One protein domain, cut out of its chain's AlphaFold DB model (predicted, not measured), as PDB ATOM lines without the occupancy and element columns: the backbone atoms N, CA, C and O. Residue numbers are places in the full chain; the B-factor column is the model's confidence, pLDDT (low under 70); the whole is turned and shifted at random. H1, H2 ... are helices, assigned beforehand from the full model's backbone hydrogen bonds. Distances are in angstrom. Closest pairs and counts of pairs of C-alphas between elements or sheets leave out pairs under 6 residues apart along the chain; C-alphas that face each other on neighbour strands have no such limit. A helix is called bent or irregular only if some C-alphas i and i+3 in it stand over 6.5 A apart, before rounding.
ATOM      1  N   SER A   2      -0.086 -46.324 -17.356       62.97
ATOM      2  CA  SER A   2       1.252 -45.949 -17.889       62.97
ATOM      3  C   SER A   2       1.352 -46.019 -19.430       62.97
ATOM      4  O   SER A   2       1.906 -45.122 -20.057       62.97
ATOM      5  N   LYS A   3       0.707 -47.014 -20.060       76.06
ATOM      6  CA  LYS A   3       0.628 -47.138 -21.527       76.06
ATOM      7  C   LYS A   3      -0.107 -45.971 -22.212       76.06
ATOM      8  O   LYS A   3       0.401 -45.445 -23.191       76.06
ATOM      9  N   ALA A   4      -1.257 -45.541 -21.682       78.31
ATOM     10  CA  ALA A   4      -2.039 -44.440 -22.256       78.31
ATOM     11  C   ALA A   4      -1.300 -43.098 -22.141       78.31
ATOM     12  O   ALA A   4      -1.268 -42.337 -23.100       78.31
ATOM     13  N   TYR A   5      -0.634 -42.853 -21.005       84.31
ATOM     14  CA  TYR A   5       0.232 -41.685 -20.836       84.31
ATOM     15  C   TYR A   5       1.373 -41.661 -21.855       84.31
ATOM     16  O   TYR A   5       1.553 -40.659 -22.540       84.31
ATOM     17  N   ASN A   6       2.103 -42.771 -22.005       84.00
ATOM     18  CA  ASN A   6       3.218 -42.844 -22.949       84.00
ATOM     19  C   ASN A   6       2.758 -42.666 -24.405       84.00
ATOM     20  O   ASN A   6       3.437 -41.988 -25.174       84.00
ATOM     21  N   GLU A   7       1.609 -43.236 -24.786       86.19
ATOM     22  CA  GLU A   7       1.044 -43.071 -26.131       86.19
ATOM     23  C   GLU A   7       0.589 -41.622 -26.392       86.19
ATOM     24  O   GLU A   7       0.974 -41.055 -27.414       86.19
ATOM     25  N   ILE A   8      -0.165 -40.995 -25.476       87.12
ATOM     26  CA  ILE A   8      -0.608 -39.596 -25.627       87.12
ATOM     27  C   ILE A   8       0.595 -38.655 -25.660       87.12
ATOM     28  O   ILE A   8       0.682 -37.809 -26.543       87.12
ATOM     29  N   ASN A   9       1.550 -38.818 -24.742       86.81
ATOM     30  CA  ASN A   9       2.741 -37.973 -24.689       86.81
ATOM     31  C   ASN A   9       3.578 -38.094 -25.972       86.81
ATOM     32  O   ASN A   9       4.054 -37.089 -26.491       86.81
ATOM     33  N   LYS A  10       3.707 -39.305 -26.531       88.12
ATOM     34  CA  LYS A  10       4.368 -39.513 -27.826       88.12
ATOM     35  C   LYS A  10       3.624 -38.813 -28.966       88.12
ATOM     36  O   LYS A  10       4.265 -38.199 -29.806       88.12
ATOM     37  N   LEU A  11       2.293 -38.896 -29.002       89.88
ATOM     38  CA  LEU A  11       1.493 -38.225 -30.032       89.88
ATOM     39  C   LEU A  11       1.564 -36.700 -29.921       89.88
ATOM     40  O   LEU A  11       1.662 -36.041 -30.948       89.88
ATOM     41  N   ILE A  12       1.583 -36.152 -28.702       89.44
ATOM     42  CA  ILE A  12       1.792 -34.717 -28.471       89.44
ATOM     43  C   ILE A  12       3.158 -34.289 -29.018       89.44
ATOM     44  O   ILE A  12       3.225 -33.326 -29.770       89.44
ATOM     45  N   LEU A  13       4.230 -35.019 -28.683       88.69
ATOM     46  CA  LEU A  13       5.575 -34.721 -29.187       88.69
ATOM     47  C   LEU A  13       5.648 -34.826 -30.715       88.69
ATOM     48  O   LEU A  13       6.199 -33.942 -31.350       88.69
ATOM     49  N   ASN A  14       5.037 -35.847 -31.318       89.19
ATOM     50  CA  ASN A  14       4.983 -35.974 -32.775       89.19
ATOM     51  C   ASN A  14       4.214 -34.825 -33.446       89.19
ATOM     52  O   ASN A  14       4.541 -34.449 -34.568       89.19
ATOM     53  N   GLU A  15       3.173 -34.296 -32.799       90.75
ATOM     54  CA  GLU A  15       2.411 -33.163 -33.325       90.75
ATOM     55  C   GLU A  15       3.244 -31.874 -33.312       90.75
ATOM     56  O   GLU A  15       3.127 -31.084 -34.243       90.75
ATOM     57  N   LEU A  16       4.117 -31.692 -32.310       88.44
ATOM     58  CA  LEU A  16       5.036 -30.546 -32.226       88.44
ATOM     59  C   LEU A  16       6.028 -30.474 -33.382       88.44
ATOM     60  O   LEU A  16       6.370 -29.377 -33.809       88.44
ATOM     61  N   GLU A  17       6.467 -31.623 -33.893       88.00
ATOM     62  CA  GLU A  17       7.441 -31.715 -34.989       88.00
ATOM     63  C   GLU A  17       6.838 -31.343 -36.360       88.00
ATOM     64  O   GLU A  17       7.522 -31.374 -37.384       88.00
ATOM     65  N   LYS A  18       5.540 -31.014 -36.429       89.19
ATOM     66  CA  LYS A  18       4.898 -30.604 -37.680       89.19
ATOM     67  C   LYS A  18       5.254 -29.161 -38.032       89.19
ATOM     68  O   LYS A  18       5.130 -28.255 -37.215       89.19
ATOM     69  N   GLY A  19       5.582 -28.937 -39.305       84.62
ATOM     70  CA  GLY A  19       6.100 -27.654 -39.801       84.62
ATOM     71  C   GLY A  19       5.204 -26.431 -39.572       84.62
ATOM     72  O   GLY A  19       5.711 -25.319 -39.525       84.62
ATOM     73  N   TYR A  20       3.895 -26.597 -39.352       90.31
ATOM     74  CA  TYR A  20       3.019 -25.456 -39.063       90.31
ATOM     75  C   TYR A  20       3.267 -24.826 -37.677       90.31
ATOM     76  O   TYR A  20       2.757 -23.741 -37.426       90.31
ATOM     77  N   LEU A  21       4.039 -25.469 -36.786       89.44
ATOM     78  CA  LEU A  21       4.359 -24.977 -35.436       89.44
ATOM     79  C   LEU A  21       5.736 -24.331 -35.304       89.44
ATOM     80  O   LEU A  21       6.121 -23.982 -34.190       89.44
ATOM     81  N   GLU A  22       6.471 -24.144 -36.401       87.12
ATOM     82  CA  GLU A  22       7.857 -23.660 -36.381       87.12
ATOM     83  C   GLU A  22       8.036 -22.376 -35.549       87.12
ATOM     84  O   GLU A  22       8.936 -22.306 -34.709       87.12
ATOM     85  N   LEU A  23       7.109 -21.418 -35.681       83.81
ATOM     86  CA  LEU A  23       7.102 -20.146 -34.943       83.81
ATOM     87  C   LEU A  23       7.038 -20.326 -33.410       83.81
ATOM     88  O   LEU A  23       7.613 -19.537 -32.666       83.81
ATOM     89  N   TYR A  24       6.362 -21.376 -32.936       87.38
ATOM     90  CA  TYR A  24       6.084 -21.629 -31.516       87.38
ATOM     91  C   TYR A  24       6.839 -22.837 -30.949       87.38
ATOM     92  O   TYR A  24       6.709 -23.155 -29.763       87.38
ATOM     93  N   HIS A  25       7.626 -23.524 -31.781       87.44
ATOM     94  CA  HIS A  25       8.190 -24.837 -31.488       87.44
ATOM     95  C   HIS A  25       9.046 -24.844 -30.215       87.44
ATOM     96  O   HIS A  25       8.862 -25.693 -29.343       87.44
ATOM     97  N   LYS A  26       9.941 -23.862 -30.065       85.75
ATOM     98  CA  LYS A  26      10.854 -23.762 -28.913       85.75
ATOM     99  C   LYS A  26      10.100 -23.632 -27.585       85.75
ATOM    100  O   LYS A  26      10.408 -24.345 -26.628       85.75
ATOM    101  N   ASP A  27       9.094 -22.766 -27.550       86.06
ATOM    102  CA  ASP A  27       8.306 -22.477 -26.351       86.06
ATOM    103  C   ASP A  27       7.365 -23.637 -25.999       86.06
ATOM    104  O   ASP A  27       7.239 -24.011 -24.828       86.06
ATOM    105  N   LEU A  28       6.750 -24.258 -27.013       86.88
ATOM    106  CA  LEU A  28       5.924 -25.456 -26.859       86.88
ATOM    107  C   LEU A  28       6.736 -26.651 -26.343       86.88
ATOM    108  O   LEU A  28       6.303 -27.325 -25.404       86.88
ATOM    109  N   LEU A  29       7.921 -26.896 -26.910       88.06
ATOM    110  CA  LEU A  29       8.801 -27.995 -26.511       88.06
ATOM    111  C   LEU A  29       9.258 -27.834 -25.057       88.06
ATOM    112  O   LEU A  29       9.158 -28.779 -24.269       88.06
ATOM    113  N   GLN A  30       9.689 -26.629 -24.670       88.38
ATOM    114  CA  GLN A  30      10.083 -26.337 -23.292       88.38
ATOM    115  C   GLN A  30       8.911 -26.528 -22.315       88.38
ATOM    116  O   GLN A  30       9.083 -27.108 -21.238       88.38
ATOM    117  N   PHE A  31       7.710 -26.076 -22.687       90.38
ATOM    118  CA  PHE A  31       6.514 -26.225 -21.863       90.38
ATOM    119  C   PHE A  31       6.116 -27.695 -21.671       90.38
ATOM    120  O   PHE A  31       5.901 -28.133 -20.539       90.38
ATOM    121  N   ILE A  32       6.073 -28.481 -22.749       88.81
ATOM    122  CA  ILE A  32       5.635 -29.886 -22.727       88.81
ATOM    123  C   ILE A  32       6.643 -30.788 -22.003       88.81
ATOM    124  O   ILE A  32       6.262 -31.752 -21.335       88.81
ATOM    125  N   GLN A  33       7.936 -30.456 -22.052       87.00
ATOM    126  CA  GLN A  33       8.964 -31.185 -21.306       87.00
ATOM    127  C   GLN A  33       8.971 -30.876 -19.800       87.00
ATOM    128  O   GLN A  33       9.552 -31.660 -19.034       87.00
ATOM    129  N   SER A  34       8.309 -29.798 -19.365       89.25
ATOM    130  CA  SER A  34       8.255 -29.384 -17.961       89.25
ATOM    131  C   SER A  34       7.596 -30.434 -17.053       89.25
ATOM    132  O   SER A  34       6.661 -31.146 -17.433       89.25
ATOM    133  N   ASN A  35       8.065 -30.515 -15.803       85.38
ATOM    134  CA  ASN A  35       7.491 -31.428 -14.808       85.38
ATOM    135  C   ASN A  35       6.034 -31.075 -14.465       85.38
ATOM    136  O   ASN A  35       5.244 -31.974 -14.177       85.38
ATOM    137  N   ASP A  36       5.660 -29.794 -14.536       86.88
ATOM    138  CA  ASP A  36       4.287 -29.340 -14.292       86.88
ATOM    139  C   ASP A  36       3.319 -29.878 -15.359       86.88
ATOM    140  O   ASP A  36       2.313 -30.505 -15.017       86.88
ATOM    141  N   PHE A  37       3.666 -29.747 -16.649       90.25
ATOM    142  CA  PHE A  37       2.867 -30.296 -17.749       90.25
ATOM    143  C   PHE A  37       2.694 -31.813 -17.619       90.25
ATOM    144  O   PHE A  37       1.572 -32.323 -17.643       90.25
ATOM    145  N   LYS A  38       3.794 -32.545 -17.393       88.31
ATOM    146  CA  LYS A  38       3.772 -34.008 -17.228       88.31
ATOM    147  C   LYS A  38       2.898 -34.448 -16.051       88.31
ATOM    148  O   LYS A  38       2.176 -35.440 -16.163       88.31
ATOM    149  N   THR A  39       2.929 -33.707 -14.943       87.81
ATOM    150  CA  THR A  39       2.111 -33.988 -13.752       87.81
ATOM    151  C   THR A  39       0.627 -33.727 -14.018       87.81
ATOM    152  O   THR A  39      -0.217 -34.562 -13.684       87.81
ATOM    153  N   LYS A  40       0.289 -32.610 -14.677       89.06
ATOM    154  CA  LYS A  40      -1.092 -32.271 -15.061       89.06
ATOM    155  C   LYS A  40      -1.668 -33.254 -16.083       89.06
ATOM    156  O   LYS A  40      -2.793 -33.713 -15.898       89.06
ATOM    157  N   LEU A  41      -0.886 -33.649 -17.087       90.06
ATOM    158  CA  LEU A  41      -1.282 -34.654 -18.076       90.06
ATOM    159  C   LEU A  41      -1.559 -36.015 -17.416       90.06
ATOM    160  O   LEU A  41      -2.600 -36.621 -17.663       90.06
ATOM    161  N   ASN A  42      -0.685 -36.466 -16.509       88.25
ATOM    162  CA  ASN A  42      -0.918 -37.684 -15.724       88.25
ATOM    163  C   ASN A  42      -2.214 -37.605 -14.906       88.25
ATOM    164  O   ASN A  42      -2.991 -38.561 -14.878       88.25
ATOM    165  N   LYS A  43      -2.480 -36.454 -14.275       88.75
ATOM    166  CA  LYS A  43      -3.709 -36.225 -13.507       88.75
ATOM    167  C   LYS A  43      -4.954 -36.312 -14.391       88.75
ATOM    168  O   LYS A  43      -5.917 -36.955 -13.981       88.75
ATOM    169  N   ILE A  44      -4.926 -35.717 -15.585       88.56
ATOM    170  CA  ILE A  44      -6.028 -35.772 -16.553       88.56
ATOM    171  C   ILE A  44      -6.328 -37.222 -16.954       88.56
ATOM    172  O   ILE A  44      -7.465 -37.671 -16.813       88.56
ATOM    173  N   ILE A  45      -5.301 -37.978 -17.353       87.44
ATOM    174  CA  ILE A  45      -5.447 -39.373 -17.794       87.44
ATOM    175  C   ILE A  45      -5.918 -40.274 -16.647       87.44
ATOM    176  O   ILE A  45      -6.803 -41.099 -16.841       87.44
ATOM    177  N   SER A  46      -5.380 -40.098 -15.434       84.81
ATOM    178  CA  SER A  46      -5.792 -40.895 -14.266       84.81
ATOM    179  C   SER A  46      -7.249 -40.675 -13.855       84.81
ATOM    180  O   SER A  46      -7.852 -41.548 -13.235       84.81
ATOM    181  N   LYS A  47      -7.810 -39.510 -14.199       85.88
ATOM    182  CA  LYS A  47      -9.198 -39.135 -13.918       85.88
ATOM    183  C   LYS A  47     -10.119 -39.278 -15.136       85.88
ATOM    184  O   LYS A  47     -11.265 -38.859 -15.033       85.88
ATOM    185  N   ASN A  48      -9.630 -39.819 -16.257       84.06
ATOM    186  CA  ASN A  48     -10.347 -39.915 -17.537       84.06
ATOM    187  C   ASN A  48     -10.962 -38.586 -18.023       84.06
ATOM    188  O   ASN A  48     -12.034 -38.566 -18.615       84.06
ATOM    189  N   LYS A  49     -10.296 -37.453 -17.779       87.00
ATOM    190  CA  LYS A  49     -10.813 -36.126 -18.148       87.00
ATOM    191  C   LYS A  49     -10.399 -35.705 -19.561       87.00
ATOM    192  O   LYS A  49      -9.525 -34.860 -19.730       87.00
ATOM    193  N   TYR A  50     -11.001 -36.314 -20.575       88.94
ATOM    194  CA  TYR A  50     -10.673 -36.061 -21.987       88.94
ATOM    195  C   TYR A  50     -11.527 -34.953 -22.640       88.94
ATOM    196  O   TYR A  50     -11.652 -34.896 -23.864       88.94
ATOM    197  N   ASP A  51     -12.152 -34.085 -21.842       89.38
ATOM    198  CA  ASP A  51     -12.979 -32.975 -22.319       89.38
ATOM    199  C   ASP A  51     -12.147 -31.770 -22.801       89.38
ATOM    200  O   ASP A  51     -10.963 -31.618 -22.474       89.38
ATOM    201  N   ALA A  52     -12.778 -30.899 -23.596       93.00
ATOM    202  CA  ALA A  52     -12.103 -29.764 -24.220       93.00
ATOM    203  C   ALA A  52     -11.600 -28.757 -23.172       93.00
ATOM    204  O   ALA A  52     -10.487 -28.230 -23.283       93.00
ATOM    205  N   LEU A  53     -12.370 -28.534 -22.102       93.25
ATOM    206  CA  LEU A  53     -11.965 -27.632 -21.029       93.25
ATOM    207  C   LEU A  53     -10.712 -28.153 -20.318       93.25
ATOM    208  O   LEU A  53      -9.757 -27.398 -20.175       93.25
ATOM    209  N   SER A  54     -10.658 -29.438 -19.957       92.38
ATOM    210  CA  SER A  54      -9.492 -30.072 -19.327       92.38
ATOM    211  C   SER A  54      -8.231 -29.985 -20.195       92.38
ATOM    212  O   SER A  54      -7.145 -29.708 -19.677       92.38
ATOM    213  N   LEU A  55      -8.354 -30.157 -21.519       94.38
ATOM    214  CA  LEU A  55      -7.240 -29.923 -22.444       94.38
ATOM    215  C   LEU A  55      -6.822 -28.445 -22.456       94.38
ATOM    216  O   LEU A  55      -5.629 -28.137 -22.462       94.38
ATOM    217  N   MET A  56      -7.783 -27.521 -22.410       94.56
ATOM    218  CA  MET A  56      -7.459 -26.100 -22.348       94.56
ATOM    219  C   MET A  56      -6.773 -25.735 -21.032       94.56
ATOM    220  O   MET A  56      -5.803 -24.988 -21.041       94.56
ATOM    221  N   GLU A  57      -7.184 -26.311 -19.901       92.75
ATOM    222  CA  GLU A  57      -6.507 -26.115 -18.615       92.75
ATOM    223  C   GLU A  57      -5.057 -26.605 -18.626       92.75
ATOM    224  O   GLU A  57      -4.200 -26.001 -17.975       92.75
ATOM    225  N   LEU A  58      -4.785 -27.685 -19.363       92.94
ATOM    226  CA  LEU A  58      -3.440 -28.217 -19.548       92.94
ATOM    227  C   LEU A  58      -2.552 -27.244 -20.336       92.94
ATOM    228  O   LEU A  58      -1.393 -27.064 -19.974       92.94
ATOM    229  N   LEU A  59      -3.091 -26.615 -21.383       92.94
ATOM    230  CA  LEU A  59      -2.345 -25.750 -22.306       92.94
ATOM    231  C   LEU A  59      -2.355 -24.260 -21.915       92.94
ATOM    232  O   LEU A  59      -1.495 -23.497 -22.354       92.94
ATOM    233  N   TYR A  60      -3.279 -23.841 -21.048       92.50
ATOM    234  CA  TYR A  60      -3.492 -22.445 -20.659       92.50
ATOM    235  C   TYR A  60      -2.238 -21.683 -20.197       92.50
ATOM    236  O   TYR A  60      -2.062 -20.548 -20.643       92.50
ATOM    237  N   PRO A  61      -1.333 -22.259 -19.369       90.56
ATOM    238  CA  PRO A  61      -0.133 -21.547 -18.917       90.56
ATOM    239  C   PRO A  61       0.793 -21.093 -20.055       90.56
ATOM    240  O   PRO A  61       1.626 -20.209 -19.857       90.56
ATOM    241  N   LEU A  62       0.672 -21.717 -21.227       88.88
ATOM    242  CA  LEU A  62       1.375 -21.315 -22.435       88.88
ATOM    243  C   LEU A  62       0.532 -20.352 -23.280       88.88
ATOM    244  O   LEU A  62       1.042 -19.326 -23.710       88.88
ATOM    245  N   TYR A  63      -0.751 -20.656 -23.486       91.25
ATOM    246  CA  TYR A  63      -1.630 -19.889 -24.380       91.25
ATOM    247  C   TYR A  63      -1.815 -18.436 -23.922       91.25
ATOM    248  O   TYR A  63      -1.817 -17.529 -24.749       91.25
ATOM    249  N   VAL A  64      -1.867 -18.193 -22.608       91.06
ATOM    250  CA  VAL A  64      -1.984 -16.836 -22.041       91.06
ATOM    251  C   VAL A  64      -0.806 -15.917 -22.400       91.06
ATOM    252  O   VAL A  64      -0.951 -14.703 -22.353       91.06
ATOM    253  N   LYS A  65       0.356 -16.475 -22.780       89.00
ATOM    254  CA  LYS A  65       1.541 -15.691 -23.170       89.00
ATOM    255  C   LYS A  65       1.414 -15.050 -24.551       89.00
ATOM    256  O   LYS A  65       2.093 -14.064 -24.809       89.00
ATOM    257  N   TYR A  66       0.603 -15.641 -25.428       87.69
ATOM    258  CA  TYR A  66       0.429 -15.180 -26.807       87.69
ATOM    259  C   TYR A  66      -0.779 -14.259 -26.953       87.69
ATOM    260  O   TYR A  66      -0.742 -13.325 -27.741       87.69
ATOM    261  N   LEU A  67      -1.831 -14.500 -26.166       87.25
ATOM    262  CA  LEU A  67      -2.982 -13.611 -26.064       87.25
ATOM    263  C   LEU A  67      -3.571 -13.708 -24.653       87.25
ATOM    264  O   LEU A  67      -3.855 -14.811 -24.167       87.25
ATOM    265  N   GLU A  68      -3.769 -12.559 -24.000       87.69
ATOM    266  CA  GLU A  68      -4.269 -12.445 -22.620       87.69
ATOM    267  C   GLU A  68      -5.777 -12.734 -22.514       87.69
ATOM    268  O   GLU A  68      -6.594 -11.901 -22.126       87.69
ATOM    269  N   PHE A  69      -6.172 -13.949 -22.871       91.50
ATOM    270  CA  PHE A  69      -7.530 -14.453 -22.717       91.50
ATOM    271  C   PHE A  69      -7.666 -15.307 -21.459       91.50
ATOM    272  O   PHE A  69      -6.710 -15.924 -20.977       91.50
ATOM    273  N   SER A  70      -8.885 -15.390 -20.921       92.81
ATOM    274  CA  SER A  70      -9.209 -16.437 -19.953       92.81
ATOM    275  C   SER A  70      -9.222 -17.808 -20.646       92.81
ATOM    276  O   SER A  70      -9.308 -17.907 -21.871       92.81
ATOM    277  N   LYS A  71      -9.185 -18.899 -19.870       91.88
ATOM    278  CA  LYS A  71      -9.332 -20.270 -20.403       91.88
ATOM    279  C   LYS A  71     -10.585 -20.420 -21.272       91.88
ATOM    280  O   LYS A  71     -10.550 -21.062 -22.315       91.88
ATOM    281  N   ILE A  72     -11.692 -19.831 -20.818       92.56
ATOM    282  CA  ILE A  72     -12.986 -19.899 -21.501       92.56
ATOM    283  C   ILE A  72     -12.954 -19.051 -22.773       92.56
ATOM    284  O   ILE A  72     -13.507 -19.469 -23.784       92.56
ATOM    285  N   ASP A  73     -12.293 -17.893 -22.754       92.25
ATOM    286  CA  ASP A  73     -12.203 -17.025 -23.931       92.25
ATOM    287  C   ASP A  73     -11.304 -17.620 -25.017       92.25
ATOM    288  O   ASP A  73     -11.645 -17.521 -26.193       92.25
ATOM    289  N   TRP A  74     -10.231 -18.322 -24.641       93.81
ATOM    290  CA  TRP A  74      -9.445 -19.136 -25.571       93.81
ATOM    291  C   TRP A  74     -10.276 -20.256 -26.198       93.81
ATOM    292  O   TRP A  74     -10.273 -20.424 -27.417       93.81
ATOM    293  N   LEU A  75     -11.045 -20.987 -25.386       93.69
ATOM    294  CA  LEU A  75     -11.914 -22.047 -25.891       93.69
ATOM    295  C   LEU A  75     -13.009 -21.491 -26.819       93.69
ATOM    296  O   LEU A  75     -13.269 -22.069 -27.867       93.69
ATOM    297  N   LYS A  76     -13.598 -20.335 -26.482       92.94
ATOM    298  CA  LYS A  76     -14.545 -19.609 -27.346       92.94
ATOM    299  C   LYS A  76     -13.892 -19.105 -28.631       92.94
ATOM    300  O   LYS A  76     -14.529 -19.152 -29.671       92.94
ATOM    301  N   TYR A  77     -12.643 -18.640 -28.581       93.94
ATOM    302  CA  TYR A  77     -11.904 -18.205 -29.766       93.94
ATOM    303  C   TYR A  77     -11.714 -19.359 -30.755       93.94
ATOM    304  O   TYR A  77     -12.017 -19.217 -31.935       93.94
ATOM    305  N   ILE A  78     -11.278 -20.518 -30.261       95.38
ATOM    306  CA  ILE A  78     -11.098 -21.730 -31.071       95.38
ATOM    307  C   ILE A  78     -12.453 -22.246 -31.575       95.38
ATOM    308  O   ILE A  78     -12.574 -22.624 -32.738       95.38
ATOM    309  N   PHE A  79     -13.485 -22.217 -30.730       94.56
ATOM    310  CA  PHE A  79     -14.852 -22.561 -31.117       94.56
ATOM    311  C   PHE A  79     -15.363 -21.669 -32.255       94.56
ATOM    312  O   PHE A  79     -15.815 -22.190 -33.272       94.56
ATOM    313  N   ASP A  80     -15.241 -20.345 -32.122       93.50
ATOM    314  CA  ASP A  80     -15.625 -19.376 -33.152       93.50
ATOM    315  C   ASP A  80     -14.819 -19.614 -34.446       93.50
ATOM    316  O   ASP A  80     -15.380 -19.530 -35.538       93.50
ATOM    317  N   TYR A  81     -13.525 -19.956 -34.343       94.50
ATOM    318  CA  TYR A  81     -12.675 -20.265 -35.499       94.50
ATOM    319  C   TYR A  81     -13.215 -21.462 -36.282       94.50
ATOM    320  O   TYR A  81     -13.477 -21.355 -37.479       94.50
ATOM    321  N   VAL A  82     -13.453 -22.590 -35.606       94.75
ATOM    322  CA  VAL A  82     -13.984 -23.802 -36.248       94.75
ATOM    323  C   VAL A  82     -15.391 -23.562 -36.791       94.75
ATOM    324  O   VAL A  82     -15.708 -23.969 -37.910       94.75
ATOM    325  N   LEU A  83     -16.226 -22.842 -36.039       93.25
ATOM    326  CA  LEU A  83     -17.573 -22.485 -36.465       93.25
ATOM    327  C   LEU A  83     -17.562 -21.666 -37.763       93.25
ATOM    328  O   LEU A  83     -18.416 -21.889 -38.620       93.25
ATOM    329  N   SER A  84     -16.582 -20.774 -37.941       92.69
ATOM    330  CA  SER A  84     -16.458 -19.930 -39.135       92.69
ATOM    331  C   SER A  84     -16.186 -20.718 -40.424       92.69
ATOM    332  O   SER A  84     -16.566 -20.269 -41.505       92.69
ATOM    333  N   LEU A  85     -15.607 -21.923 -40.329       92.06
ATOM    334  CA  LEU A  85     -15.367 -22.785 -41.492       92.06
ATOM    335  C   LEU A  85     -16.698 -23.244 -42.109       92.06
ATOM    336  O   LEU A  85     -16.910 -23.140 -43.322       92.06
ATOM    337  N   SER A  86     -17.633 -23.675 -41.260       90.38
ATOM    338  CA  SER A  86     -18.956 -24.168 -41.668       90.38
ATOM    339  C   SER A  86     -19.987 -23.050 -41.833       90.38
ATOM    340  O   SER A  86     -20.716 -23.032 -42.826       90.38
ATOM    341  N   PHE A  87     -20.009 -22.089 -40.907       91.25
ATOM    342  CA  PHE A  87     -20.983 -20.998 -40.823       91.25
ATOM    343  C   PHE A  87     -20.281 -19.630 -40.678       91.25
ATOM    344  O   PHE A  87     -20.406 -18.977 -39.639       91.25
ATOM    345  N   PRO A  88     -19.561 -19.158 -41.717       87.56
ATOM    346  CA  PRO A  88     -18.783 -17.915 -41.659       87.56
ATOM    347  C   PRO A  88     -19.646 -16.695 -41.321       87.56
ATOM    348  O   PRO A  88     -19.217 -15.807 -40.596       87.56
ATOM    349  N   GLU A  89     -20.901 -16.684 -41.773       82.69
ATOM    350  CA  GLU A  89     -21.849 -15.588 -41.542       82.69
ATOM    351  C   GLU A  89     -22.220 -15.376 -40.064       82.69
ATOM    352  O   GLU A  89     -22.688 -14.298 -39.705       82.69
ATOM    353  N   LYS A  90     -22.039 -16.385 -39.201       82.75
ATOM    354  CA  LYS A  90     -22.368 -16.300 -37.769       82.75
ATOM    355  C   LYS A  90     -21.233 -15.699 -36.936       82.75
ATOM    356  O   LYS A  90     -21.455 -15.255 -35.808       82.75
ATOM    357  N   VAL A  91     -20.017 -15.695 -37.474       85.38
ATOM    358  CA  VAL A  91     -18.813 -15.330 -36.734       85.38
ATOM    359  C   VAL A  91     -18.362 -13.939 -37.163       85.38
ATOM    360  O   VAL A  91     -17.802 -13.750 -38.234       85.38
ATOM    361  N   SER A  92     -18.599 -12.944 -36.305       80.69
ATOM    362  CA  SER A  92     -18.145 -11.558 -36.514       80.69
ATOM    363  C   SER A  92     -16.735 -11.287 -35.976       80.69
ATOM    364  O   SER A  92     -16.189 -10.198 -36.164       80.69
ATOM    365  N   ARG A  93     -16.144 -12.266 -35.284       85.69
ATOM    366  CA  ARG A  93     -14.802 -12.183 -34.708       85.69
ATOM    367  C   ARG A  93     -13.752 -12.230 -35.821       85.69
ATOM    368  O   ARG A  93     -13.827 -13.074 -36.708       85.69
ATOM    369  N   LYS A  94     -12.747 -11.354 -35.742       84.88
ATOM    370  CA  LYS A  94     -11.539 -11.441 -36.575       84.88
ATOM    371  C   LYS A  94     -10.536 -12.392 -35.928       84.88
ATOM    372  O   LYS A  94     -10.324 -12.320 -34.717       84.88
ATOM    373  N   PHE A  95      -9.936 -13.257 -36.737       89.94
ATOM    374  CA  PHE A  95      -8.890 -14.182 -36.309       89.94
ATOM    375  C   PHE A  95      -7.520 -13.625 -36.687       89.94
ATOM    376  O   PHE A  95      -7.369 -13.004 -37.737       89.94
ATOM    377  N   GLU A  96      -6.545 -13.820 -35.809       88.12
ATOM    378  CA  GLU A  96      -5.164 -13.399 -36.019       88.12
ATOM    379  C   GLU A  96      -4.427 -14.565 -36.667       88.12
ATOM    380  O   GLU A  96      -4.368 -15.650 -36.089       88.12
ATOM    381  N   GLU A  97      -3.886 -14.360 -37.869       86.00
ATOM    382  CA  GLU A  97      -3.240 -15.437 -38.632       86.00
ATOM    383  C   GLU A  97      -2.063 -16.063 -37.877       86.00
ATOM    384  O   GLU A  97      -1.843 -17.272 -37.973       86.00
ATOM    385  N   GLU A  98      -1.361 -15.266 -37.066       86.81
ATOM    386  CA  GLU A  98      -0.267 -15.726 -36.210       86.81
ATOM    387  C   GLU A  98      -0.732 -16.796 -35.213       86.81
ATOM    388  O   GLU A  98       0.013 -17.725 -34.935       86.81
ATOM    389  N   LEU A  99      -1.987 -16.757 -34.750       90.00
ATOM    390  CA  LEU A  99      -2.524 -17.718 -33.779       90.00
ATOM    391  C   LEU A  99      -3.034 -19.019 -34.421       90.00
ATOM    392  O   LEU A  99      -3.284 -19.989 -33.697       90.00
ATOM    393  N   ASN A 100      -3.156 -19.092 -35.753       91.56
ATOM    394  CA  ASN A 100      -3.659 -20.279 -36.458       91.56
ATOM    395  C   ASN A 100      -2.887 -21.568 -36.103       91.56
ATOM    396  O   ASN A 100      -3.535 -22.575 -35.809       91.56
ATOM    397  N   PRO A 101      -1.538 -21.576 -36.040       92.56
ATOM    398  CA  PRO A 101      -0.784 -22.725 -35.550       92.56
ATOM    399  C   PRO A 101      -1.212 -23.221 -34.168       92.56
ATOM    400  O   PRO A 101      -1.347 -24.428 -33.964       92.56
ATOM    401  N   LEU A 102      -1.461 -22.311 -33.219       92.19
ATOM    402  CA  LEU A 102      -1.896 -22.672 -31.868       92.19
ATOM    403  C   LEU A 102      -3.313 -23.256 -31.893       92.19
ATOM    404  O   LEU A 102      -3.562 -24.281 -31.264       92.19
ATOM    405  N   VAL A 103      -4.217 -22.677 -32.689       94.00
ATOM    406  CA  VAL A 103      -5.568 -23.216 -32.908       94.00
ATOM    407  C   VAL A 103      -5.506 -24.643 -33.470       94.00
ATOM    408  O   VAL A 103      -6.115 -25.555 -32.909       94.00
ATOM    409  N   PHE A 104      -4.724 -24.873 -34.529       94.31
ATOM    410  CA  PHE A 104      -4.556 -26.202 -35.126       94.31
ATOM    411  C   PHE A 104      -3.936 -27.199 -34.151       94.31
ATOM    412  O   PHE A 104      -4.380 -28.346 -34.075       94.31
ATOM    413  N   PHE A 105      -2.948 -26.769 -33.363       94.31
ATOM    414  CA  PHE A 105      -2.352 -27.604 -32.328       94.31
ATOM    415  C   PHE A 105      -3.379 -28.030 -31.281       94.31
ATOM    416  O   PHE A 105      -3.489 -29.223 -30.997       94.31
ATOM    417  N   TYR A 106      -4.184 -27.100 -30.762       95.56
ATOM    418  CA  TYR A 106      -5.257 -27.432 -29.829       95.56
ATOM    419  C   TYR A 106      -6.235 -28.452 -30.422       95.56
ATOM    420  O   TYR A 106      -6.526 -29.464 -29.786       95.56
ATOM    421  N   LEU A 107      -6.718 -28.219 -31.647       95.94
ATOM    422  CA  LEU A 107      -7.707 -29.082 -32.299       95.94
ATOM    423  C   LEU A 107      -7.163 -30.488 -32.579       95.94
ATOM    424  O   LEU A 107      -7.852 -31.479 -32.334       95.94
ATOM    425  N   ASN A 108      -5.912 -30.598 -33.033       94.56
ATOM    426  CA  ASN A 108      -5.271 -31.892 -33.262       94.56
ATOM    427  C   ASN A 108      -5.029 -32.644 -31.947       94.56
ATOM    428  O   ASN A 108      -5.224 -33.861 -31.891       94.56
ATOM    429  N   LEU A 109      -4.682 -31.941 -30.865       93.81
ATOM    430  CA  LEU A 109      -4.602 -32.555 -29.542       93.81
ATOM    431  C   LEU A 109      -5.974 -32.961 -29.001       93.81
ATOM    432  O   LEU A 109      -6.085 -34.040 -28.421       93.81
ATOM    433  N   LEU A 110      -7.022 -32.167 -29.228       94.69
ATOM    434  CA  LEU A 110      -8.390 -32.514 -28.841       94.69
ATOM    435  C   LEU A 110      -8.851 -33.780 -29.564       94.69
ATOM    436  O   LEU A 110      -9.351 -34.701 -28.925       94.69
ATOM    437  N   ARG A 111      -8.565 -33.891 -30.864       93.75
ATOM    438  CA  ARG A 111      -8.785 -35.108 -31.654       93.75
ATOM    439  C   ARG A 111      -8.076 -36.323 -31.066       93.75
ATOM    440  O   ARG A 111      -8.653 -37.410 -30.999       93.75
ATOM    441  N   VAL A 112      -6.821 -36.163 -30.642       91.12
ATOM    442  CA  VAL A 112      -6.083 -37.227 -29.947       91.12
ATOM    443  C   VAL A 112      -6.790 -37.578 -28.640       91.12
ATOM    444  O   VAL A 112      -7.099 -38.745 -28.432       91.12
ATOM    445  N   PHE A 113      -7.117 -36.600 -27.795       91.31
ATOM    446  CA  PHE A 113      -7.797 -36.832 -26.517       91.31
ATOM    447  C   PHE A 113      -9.129 -37.565 -26.702       91.31
ATOM    448  O   PHE A 113      -9.367 -38.557 -26.016       91.31
ATOM    449  N   SER A 114      -9.939 -37.180 -27.689       91.00
ATOM    450  CA  SER A 114     -11.194 -37.858 -28.026       91.00
ATOM    451  C   SER A 114     -11.004 -39.311 -28.468       91.00
ATOM    452  O   SER A 114     -11.772 -40.183 -28.068       91.00
ATOM    453  N   ARG A 115      -9.947 -39.636 -29.225       89.62
ATOM    454  CA  ARG A 115      -9.631 -41.044 -29.552       89.62
ATOM    455  C   ARG A 115      -9.312 -41.867 -28.302       89.62
ATOM    456  O   ARG A 115      -9.634 -43.052 -28.249       89.62
ATOM    457  N   PHE A 116      -8.667 -41.261 -27.306       87.94
ATOM    458  CA  PHE A 116      -8.365 -41.929 -26.039       87.94
ATOM    459  C   PHE A 116      -9.589 -42.038 -25.132       87.94
ATOM    460  O   PHE A 116      -9.748 -43.074 -24.490       87.94
ATOM    461  N   GLU A 117     -10.476 -41.044 -25.135       88.25
ATOM    462  CA  GLU A 117     -11.787 -41.108 -24.481       88.25
ATOM    463  C   GLU A 117     -12.568 -42.337 -24.958       88.25
ATOM    464  O   GLU A 117     -12.908 -43.206 -24.155       88.25
ATOM    465  N   ILE A 118     -12.710 -42.480 -26.280       86.62
ATOM    466  CA  ILE A 118     -13.388 -43.611 -26.927       86.62
ATOM    467  C   ILE A 118     -12.734 -44.957 -26.570       86.62
ATOM    468  O   ILE A 118     -13.410 -45.979 -26.497       86.62
ATOM    469  N   LYS A 119     -11.415 -44.993 -26.342       85.56
ATOM    470  CA  LYS A 119     -10.664 -46.237 -26.095       85.56
ATOM    471  C   LYS A 119     -10.566 -46.632 -24.619       85.56
ATOM    472  O   LYS A 119     -10.395 -47.817 -24.330       85.56
ATOM    473  N   TYR A 120     -10.603 -45.678 -23.689       84.19
ATOM    474  CA  TYR A 120     -10.250 -45.928 -22.286       84.19
ATOM    475  C   TYR A 120     -11.327 -45.523 -21.268       84.19
ATOM    476  O   TYR A 120     -11.320 -46.077 -20.166       84.19
ATOM    477  N   ASP A 121     -12.262 -44.628 -21.597       83.62
ATOM    478  CA  ASP A 121     -13.296 -44.172 -20.658       83.62
ATOM    479  C   ASP A 121     -14.579 -45.016 -20.738       83.62
ATOM    480  O   ASP A 121     -15.584 -44.620 -21.317       83.62
ATOM    481  N   LYS A 122     -14.559 -46.196 -20.108       80.81
ATOM    482  CA  LYS A 122     -15.674 -47.168 -20.137       80.81
ATOM    483  C   LYS A 122     -17.020 -46.633 -19.631       80.81
ATOM    484  O   LYS A 122     -18.059 -47.221 -19.930       80.81
ATOM    485  N   SER A 123     -17.004 -45.578 -18.818       77.69
ATOM    486  CA  SER A 123     -18.211 -44.935 -18.290       77.69
ATOM    487  C   SER A 123     -18.925 -44.068 -19.325       77.69
ATOM    488  O   SER A 123     -20.121 -43.839 -19.180       77.69
ATOM    489  N   ASN A 124     -18.215 -43.606 -20.353       84.25
ATOM    490  CA  ASN A 124     -18.675 -42.580 -21.281       84.25
ATOM    491  C   ASN A 124     -19.595 -43.143 -22.373       84.25
ATOM    492  O   ASN A 124     -19.408 -44.266 -22.854       84.25
TER     493      ASN A 124
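This is residues 2 to 124 of the 1181 residues of the protein "HEAT" of [Clostridium] ultunense Esp (UniProt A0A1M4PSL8). Two pairs of side-by-side antiparallel helices are stacked and crossed: the long H6 with H1 makes one layer, H3 with H4 the other. H2 packs along one side, across the end of H1 and the first part of H6, while H5 crosses near H6 on the other side, and residues 87 to 96 turn back from its far end to H6. The printed part has 123 residues, with six named helices, H1 to H6 in chain order, and no named strand; the class is all helix. It is compact, with a radius of gyration of the C-alphas of 14.6 A and spans of 43 by 35 by 25 A.

H6, the longest helix, takes residues 97 to 120 and measures 35.3 A, from C-alpha 97 at (-3.240, -15.437, -38.632) to C-alpha 120 at (-10.250, -45.928, -22.286). H1 is residues 2 to 16, 21.4 A, beginning with C-alpha 2 at (1.252, -45.949, -17.889). H4 is residues 52 to 63, 14.4 A, and H3 residues 35 to 46, 16.3 A. H2 is residues 19 to 33, 19.0 A, and H5 residues 71 to 86, 23.7 A. Three helices are irregular: C-alphas 23 and 26 in H2 are 8.0 A apart, 58 and 61 in H4 7.5 A, and 98 and 101 in H6 7.0 A.

H6, with residues 105 to 116 alone, touches H1 at a shallow tilt of 21 degrees, opposite ways; the closest C-alphas, of Ile 12 and Leu 109, are 6.8 A apart. Residues 102 to 110 of H6 touch H4 at a steep tilt of 38 degrees, closest at the C-alphas of Ala 52 and Leu 110, 6.5 A. H3 and H4 form a helical hairpin at a shallow tilt of 2 degrees, closest at the C-alphas of Lys 40 and Leu 58, 6.5 A. H3 touches H1 at a steep tilt of 54 degrees, closest at the C-alphas of Tyr 5 and Asn 42, 6.6 A. H3 and H6 are apart, as are H1 and H4. H1 and H2 form another helical hairpin, closest at the C-alphas of Leu 16 and His 25, 6.6 A. Residues 20 to 21 of H2 touch H6, closest at the C-alphas of Leu 21 and Pro 101, 5.6 A. H5, with residues 71 to 75 alone, touches H4 at a steep tilt of 69.7 degrees, only just short of about perpendicular; the closest C-alphas, of Tyr 60 and Lys 71, are 6.2 A apart. H5 and H6 are close but not clearly touching, about perpendicular at 85 degrees, closest at the C-alphas of Ile 78 and Val 103, 6.0 A. Every O i to N i+4 pair is within hydrogen-bond range in H1 and H3, against 7 of 11 in H2, 6 of 8 in H4, 10 of 12 in H5 and 18 of 20 in H6.

The two C-alphas farthest apart, of Ser 2 and Glu 89, are 44.9 A from each other. The printed part has no cut, and no link is long. The mean pLDDT of the printed part is 88.9; residue 2 alone is under 70.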